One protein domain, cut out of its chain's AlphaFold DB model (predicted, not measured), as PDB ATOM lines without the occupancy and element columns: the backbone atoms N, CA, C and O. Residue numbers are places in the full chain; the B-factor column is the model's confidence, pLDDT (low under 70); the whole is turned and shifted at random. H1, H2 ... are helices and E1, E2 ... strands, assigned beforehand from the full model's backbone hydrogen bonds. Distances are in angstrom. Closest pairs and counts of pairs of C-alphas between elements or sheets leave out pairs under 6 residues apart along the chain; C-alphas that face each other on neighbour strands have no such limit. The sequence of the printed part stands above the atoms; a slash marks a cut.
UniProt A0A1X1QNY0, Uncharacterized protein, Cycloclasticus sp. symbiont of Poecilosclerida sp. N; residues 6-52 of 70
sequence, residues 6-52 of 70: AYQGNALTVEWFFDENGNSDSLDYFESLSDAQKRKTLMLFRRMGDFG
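This is residues 6 to 52 of the 70 residues of an uncharacterized protein of Cycloclasticus sp. symbiont of Poecilosclerida sp. N (UniProt A0A1X1QNY0). A flat, open frame is made of a tiny two-stranded hairpin, E1 and E2, along one side and two helices, H1 and H2, that meet as a V near the link between them. The far part of H2, residues 42 to 50, packs on the strand hairpin, while the stretch after E2 runs out to the far corner and folds back to H1. The printed part has 47 residues, with two strands and then two helices along the chain; the sheet, in the order E1, E2, is antiparallel and the class is mostly helix. It is only just loose, close to compact, with a radius of gyration of the C-alphas of 11.5 A and spans of 31 by 26 by 10 A.

E1, residues 6 to 8, begins at C-alpha 6 (34.297, 25.767, 29.369). E2 holds residues 13 to 15. H1, residues 25 to 32, is 10.5 A long from first to last C-alpha. H2, residues 35 to 50, is 22.1 A long and ends at C-alpha 50 (28.930, 13.917, 29.653).

E1 and E2 form an antiparallel hairpin with 166 degrees between their directions; N 6 and O 14 are 2.8 A apart, as are N 14 and O 7, both within hydrogen-bond range. The closest C-alphas of E1 and H2 are those of Tyr 7 and Phe 45, 6.2 A apart; those of E2 and H2 are Thr 13 and Gly 49, at 5.7 A. H1 and H2, a helical hairpin, only just touch, with 3 pairs of C-alphas within 8 A, the closest those of Phe 30 and Lys 38 at 6.6 A. H2 touches H1 with its residues 38 to 41 alone. The two run opposite ways at a steep tilt of 43 degrees. E1 and H1 are apart. In H1 and H2 every O i to N i+4 pair is within hydrogen-bond range.

The two farthest C-alphas, those of Asn 21 and Phe 51, are 32.2 A apart. The printed part has no cut and no long link. Mean pLDDT of the printed part is 94.0, and residue 52 alone is under 70.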
ATOM      1  N   ALA A   6      33.736  26.261  30.621       93.88
ATOM      2  CA  ALA A   6      34.297  25.767  29.369       93.88
ATOM      3  C   ALA A   6      33.342  24.780  28.681       93.88
ATOM      4  O   ALA A   6      33.250  24.738  27.453       93.88
ATOM      5  N   TYR A   7      32.637  23.968  29.474       95.06
ATOM      6  CA  TYR A   7      31.615  23.044  28.996       95.06
ATOM      7  C   TYR A   7      30.691  22.604  30.133       95.06
ATOM      8  O   TYR A   7      31.158  22.147  31.173       95.06
ATOM      9  N   GLN A   8      29.381  22.662  29.908       94.38
ATOM     10  CA  GLN A   8      28.389  22.098  30.820       94.38
ATOM     11  C   GLN A   8      27.905  20.757  30.265       94.38
ATOM     12  O   GLN A   8      27.168  20.718  29.282       94.38
ATOM     13  N   GLY A   9      28.363  19.662  30.871       91.75
ATOM     14  CA  GLY A   9      27.945  18.312  30.507       91.75
ATOM     15  C   GLY A   9      26.859  17.762  31.420       91.75
ATOM     16  O   GLY A   9      26.549  18.331  32.466       91.75
ATOM     17  N   ASN A  10      26.306  16.610  31.043       90.44
ATOM     18  CA  ASN A  10      25.231  15.969  31.810       90.44
ATOM     19  C   ASN A  10      25.663  15.451  33.197       90.44
ATOM     20  O   ASN A  10      24.813  15.265  34.067       90.44
ATOM     21  N   ALA A  11      26.957  15.178  33.404       91.31
ATOM     22  CA  ALA A  11      27.491  14.617  34.648       91.31
ATOM     23  C   ALA A  11      28.409  15.586  35.410       91.31
ATOM     24  O   ALA A  11      28.403  15.589  36.640       91.31
ATOM     25  N   LEU A  12      29.224  16.372  34.698       91.75
ATOM     26  CA  LEU A  12      30.188  17.316  35.264       91.75
ATOM     27  C   LEU A  12      30.195  18.628  34.467       91.75
ATOM     28  O   LEU A  12      30.091  18.620  33.237       91.75
ATOM     29  N   THR A  13      30.411  19.738  35.169       93.81
ATOM     30  CA  THR A  13      30.765  21.030  34.568       93.81
ATOM     31  C   THR A  13      32.286  21.148  34.508       93.81
ATOM     32  O   THR A  13      32.974  20.865  35.488       93.81
ATOM     33  N   VAL A  14      32.814  21.526  33.346       93.81
ATOM     34  CA  VAL A  14      34.226  21.861  33.139       93.81
ATOM     35  C   VAL A  14      34.344  23.378  33.163       93.81
ATOM     36  O   VAL A  14      33.681  24.064  32.385       93.81
ATOM     37  N   GLU A  15      35.197  23.891  34.038       94.62
ATOM     38  CA  GLU A  15      35.379  25.322  34.280       94.62
ATOM     39  C   GLU A  15      36.850  25.696  34.118       94.62
ATOM     40  O   GLU A  15      37.743  24.885  34.381       94.62
ATOM     41  N   TRP A  16      37.100  26.928  33.684       94.81
ATOM     42  CA  TRP A  16      38.441  27.499  33.682       94.81
ATOM     43  C   TRP A  16      38.808  27.938  35.096       94.81
ATOM     44  O   TRP A  16      38.057  28.661  35.750       94.81
ATOM     45  N   PHE A  17      39.970  27.495  35.570       92.06
ATOM     46  CA  PHE A  17      40.503  27.933  36.853       92.06
ATOM     47  C   PHE A  17      41.179  29.293  36.693       92.06
ATOM     48  O   PHE A  17      41.947  29.476  35.748       92.06
ATOM     49  N   PHE A  18      40.918  30.207  37.625       92.94
ATOM     50  CA  PHE A  18      41.564  31.514  37.688       92.94
ATOM     51  C   PHE A  18      42.361  31.637  38.978       92.94
ATOM     52  O   PHE A  18      41.897  31.207  40.037       92.94
ATOM     53  N   ASP A  19      43.547  32.226  38.880       92.44
ATOM     54  CA  ASP A  19      44.333  32.605  40.046       92.44
ATOM     55  C   ASP A  19      43.723  33.824  40.771       92.44
ATOM     56  O   ASP A  19      42.714  34.407  40.363       92.44
ATOM     57  N   GLU A  20      44.357  34.224  41.872       94.19
ATOM     58  CA  GLU A  20      43.970  35.396  42.666       94.19
ATOM     59  C   GLU A  20      44.097  36.734  41.916       94.19
ATOM     60  O   GLU A  20      43.475  37.722  42.309       94.19
ATOM     61  N   ASN A  21      44.835  36.757  40.804       93.12
ATOM     62  CA  ASN A  21      44.997  37.916  39.930       93.12
ATOM     63  C   ASN A  21      44.004  37.916  38.754       93.12
ATOM     64  O   ASN A  21      43.964  38.879  37.989       93.12
ATOM     65  N   GLY A  22      43.186  36.869  38.610       90.81
ATOM     66  CA  GLY A  22      42.232  36.723  37.515       90.81
ATOM     67  C   GLY A  22      42.844  36.217  36.206       90.81
ATOM     68  O   GLY A  22      42.230  36.412  35.158       90.81
ATOM     69  N   ASN A  23      44.002  35.554  36.249       93.88
ATOM     70  CA  ASN A  23      44.622  34.903  35.093       93.88
ATOM     71  C   ASN A  23      44.255  33.420  35.034       93.88
ATOM     72  O   ASN A  23      44.095  32.769  36.068       93.88
ATOM     73  N   SER A  24      44.168  32.868  33.823       94.56
ATOM     74  CA  SER A  24      43.949  31.438  33.617       94.56
ATOM     75  C   SER A  24      44.901  30.893  32.562       94.56
ATOM     76  O   SER A  24      44.585  30.893  31.374       94.56
ATOM     77  N   ASP A  25      46.018  30.314  33.006       95.75
ATOM     78  CA  ASP A  25      46.997  29.666  32.121       95.75
ATOM     79  C   ASP A  25      46.343  28.635  31.187       95.75
ATOM     80  O   ASP A  25      46.722  28.473  30.026       95.75
ATOM     81  N   SER A  26      45.328  27.923  31.688       95.06
ATOM     82  CA  SER A  26      44.583  26.938  30.907       95.06
ATOM     83  C   SER A  26      43.731  27.559  29.797       95.06
ATOM     84  O   SER A  26      43.644  26.977  28.711       95.06
ATOM     85  N   LEU A  27      43.114  28.717  30.059       95.62
ATOM     86  CA  LEU A  27      42.332  29.449  29.066       95.62
ATOM     87  C   LEU A  27      43.266  30.089  28.040       95.62
ATOM     88  O   LEU A  27      43.060  29.892  26.846       95.62
ATOM     89  N   ASP A  28      44.334  30.739  28.496       96.81
ATOM     90  CA  ASP A  28      45.335  31.374  27.635       96.81
ATOM     91  C   ASP A  28      45.963  30.351  26.681       96.81
ATOM     92  O   ASP A  28      46.055  30.563  25.466       96.81
ATOM     93  N   TYR A  29      46.317  29.172  27.205       97.25
ATOM     94  CA  TYR A  29      46.785  28.070  26.377       97.25
ATOM     95  C   TYR A  29      45.731  27.655  25.350       97.25
ATOM     96  O   TYR A  29      46.050  27.554  24.165       97.25
ATOM     97  N   PHE A  30      44.479  27.435  25.765       97.06
ATOM     98  CA  PHE A  30      43.400  27.065  24.848       97.06
ATOM     99  C   PHE A  30      43.193  28.107  23.744       97.06
ATOM    100  O   PHE A  30      43.021  27.734  22.583       97.06
ATOM    101  N   GLU A  31      43.245  29.395  24.073       96.50
ATOM    102  CA  GLU A  31      43.085  30.492  23.122       96.50
ATOM    103  C   GLU A  31      44.232  30.564  22.109       96.50
ATOM    104  O   GLU A  31      43.973  30.855  20.936       96.50
ATOM    105  N   SER A  32      45.450  30.187  22.509       98.12
ATOM    106  CA  SER A  32      46.624  30.118  21.625       98.12
ATOM    107  C   SER A  32      46.581  28.976  20.594       98.12
ATOM    108  O   SER A  32      47.337  28.979  19.620       98.12
ATOM    109  N   LEU A  33      45.701  27.985  20.779       98.19
ATOM    110  CA  LEU A  33      45.606  26.819  19.900       98.19
ATOM    111  C   LEU A  33      44.995  27.152  18.531       98.19
ATOM    112  O   LEU A  33      44.091  27.983  18.404       98.19
ATOM    113  N   SER A  34      45.398  26.392  17.507       98.50
ATOM    114  CA  SER A  34      44.696  26.386  16.216       98.50
ATOM    115  C   SER A  34      43.265  25.858  16.358       98.50
ATOM    116  O   SER A  34      42.976  25.032  17.228       98.50
ATOM    117  N   ASP A  35      42.372  26.226  15.438       98.06
ATOM    118  CA  ASP A  35      40.977  25.762  15.459       98.06
ATOM    119  C   ASP A  35      40.851  24.233  15.466       98.06
ATOM    120  O   ASP A  35      39.960  23.664  16.100       98.06
ATOM    121  N   ALA A  36      41.761  23.537  14.776       98.12
ATOM    122  CA  ALA A  36      41.790  22.079  14.760       98.12
ATOM    123  C   ALA A  36      42.116  21.491  16.142       98.12
ATOM    124  O   ALA A  36      41.536  20.477  16.533       98.12
ATOM    125  N   GLN A  37      43.020  22.124  16.889       98.12
ATOM    126  CA  GLN A  37      43.366  21.726  18.252       98.12
ATOM    127  C   GLN A  37      42.262  22.117  19.241       98.12
ATOM    128  O   GLN A  37      41.856  21.270  20.033       98.12
ATOM    129  N   LYS A  38      41.687  23.324  19.127       98.25
ATOM    130  CA  LYS A  38      40.531  23.758  19.931       98.25
ATOM    131  C   LYS A  38      39.370  22.774  19.819       98.25
ATOM    132  O   LYS A  38      38.829  22.347  20.835       98.25
ATOM    133  N   ARG A  39      39.043  22.314  18.602       97.88
ATOM    134  CA  ARG A  39      38.013  21.279  18.386       97.88
ATOM    135  C   ARG A  39      38.305  19.980  19.142       97.88
ATOM    136  O   ARG A  39      37.394  19.417  19.745       97.88
ATOM    137  N   LYS A  40      39.558  19.510  19.147       97.69
ATOM    138  CA  LYS A  40      39.956  18.312  19.910       97.69
ATOM    139  C   LYS A  40      39.797  18.528  21.417       97.69
ATOM    140  O   LYS A  40      39.265  17.653  22.095       97.69
ATOM    141  N   THR A  41      40.197  19.693  21.923       97.00
ATOM    142  CA  THR A  41      40.042  20.052  23.341       97.00
ATOM    143  C   THR A  41      38.569  20.102  23.752       97.00
ATOM    144  O   THR A  41      38.193  19.497  24.752       97.00
ATOM    145  N   LEU A  42      37.698  20.703  22.936       95.94
ATOM    146  CA  LEU A  42      36.256  20.732  23.202       95.94
ATOM    147  C   LEU A  42      35.622  19.331  23.173       95.94
ATOM    148  O   LEU A  42      34.752  19.034  23.991       95.94
ATOM    149  N   MET A  43      36.077  18.431  22.292       96.38
ATOM    150  CA  MET A  43      35.643  17.027  22.332       96.38
ATOM    151  C   MET A  43      36.052  16.327  23.632       96.38
ATOM    152  O   MET A  43      35.289  15.511  24.153       96.38
ATOM    153  N   LEU A  44      37.235  16.640  24.166       95.00
ATOM    154  CA  LEU A  44      37.673  16.120  25.458       95.00
ATOM    155  C   LEU A  44      36.797  16.660  26.595       95.00
ATOM    156  O   LEU A  44      36.337  15.869  27.416       95.00
ATOM    157  N   PHE A  45      36.507  17.965  26.614       95.44
ATOM    158  CA  PHE A  45      35.607  18.572  27.604       95.44
ATOM    159  C   PHE A  45      34.229  17.932  27.574       95.44
ATOM    160  O   PHE A  45      33.732  17.518  28.618       95.44
ATOM    161  N   ARG A  46      33.671  17.730  26.375       94.62
ATOM    162  CA  ARG A  46      32.424  16.989  26.194       94.62
ATOM    163  C   ARG A  46      32.496  15.589  26.782       94.62
ATOM    164  O   ARG A  46      31.608  15.181  27.521       94.62
ATOM    165  N   ARG A  47      33.569  14.848  26.496       92.69
ATOM    166  CA  ARG A  47      33.731  13.486  27.014       92.69
ATOM    167  C   ARG A  47      33.821  13.457  28.543       92.69
ATOM    168  O   ARG A  47      33.255  12.561  29.159       92.69
ATOM    169  N   MET A  48      34.520  14.414  29.149       90.94
ATOM    170  CA  MET A  48      34.624  14.522  30.606       90.94
ATOM    171  C   MET A  48      33.299  14.953  31.243       90.94
ATOM    172  O   MET A  48      32.887  14.362  32.238       90.94
ATOM    173  N   GLY A  49      32.631  15.941  30.646       93.62
ATOM    174  CA  GLY A  49      31.373  16.494  31.129       93.62
ATOM    175  C   GLY A  49      30.204  15.519  31.021       93.62
ATOM    176  O   GLY A  49      29.444  15.374  31.972       93.62
ATOM    177  N   ASP A  50      30.066  14.816  29.896       91.62
ATOM    178  CA  ASP A  50      28.930  13.917  29.653       91.62
ATOM    179  C   ASP A  50      29.110  12.530  30.282       91.62
ATOM    180  O   ASP A  50      28.135  11.929  30.726       91.62
ATOM    181  N   PHE A  51      30.341  12.005  30.332       84.00
ATOM    182  CA  PHE A  51      30.617  10.631  30.788       84.00
ATOM    183  C   PHE A  51      31.322  10.561  32.144       84.00
ATOM    184  O   PHE A  51      31.903   9.522  32.492       84.00
ATOM    185  N   GLY A  52      31.293  11.659  32.904       65.88
ATOM    186  CA  GLY A  52      31.862  11.734  34.241       65.88
ATOM    187  C   GLY A  52      31.533  10.483  35.064       65.88
ATOM    188  O   GLY A  52      30.372  10.151  35.279       65.88
TER     189      GLY A  52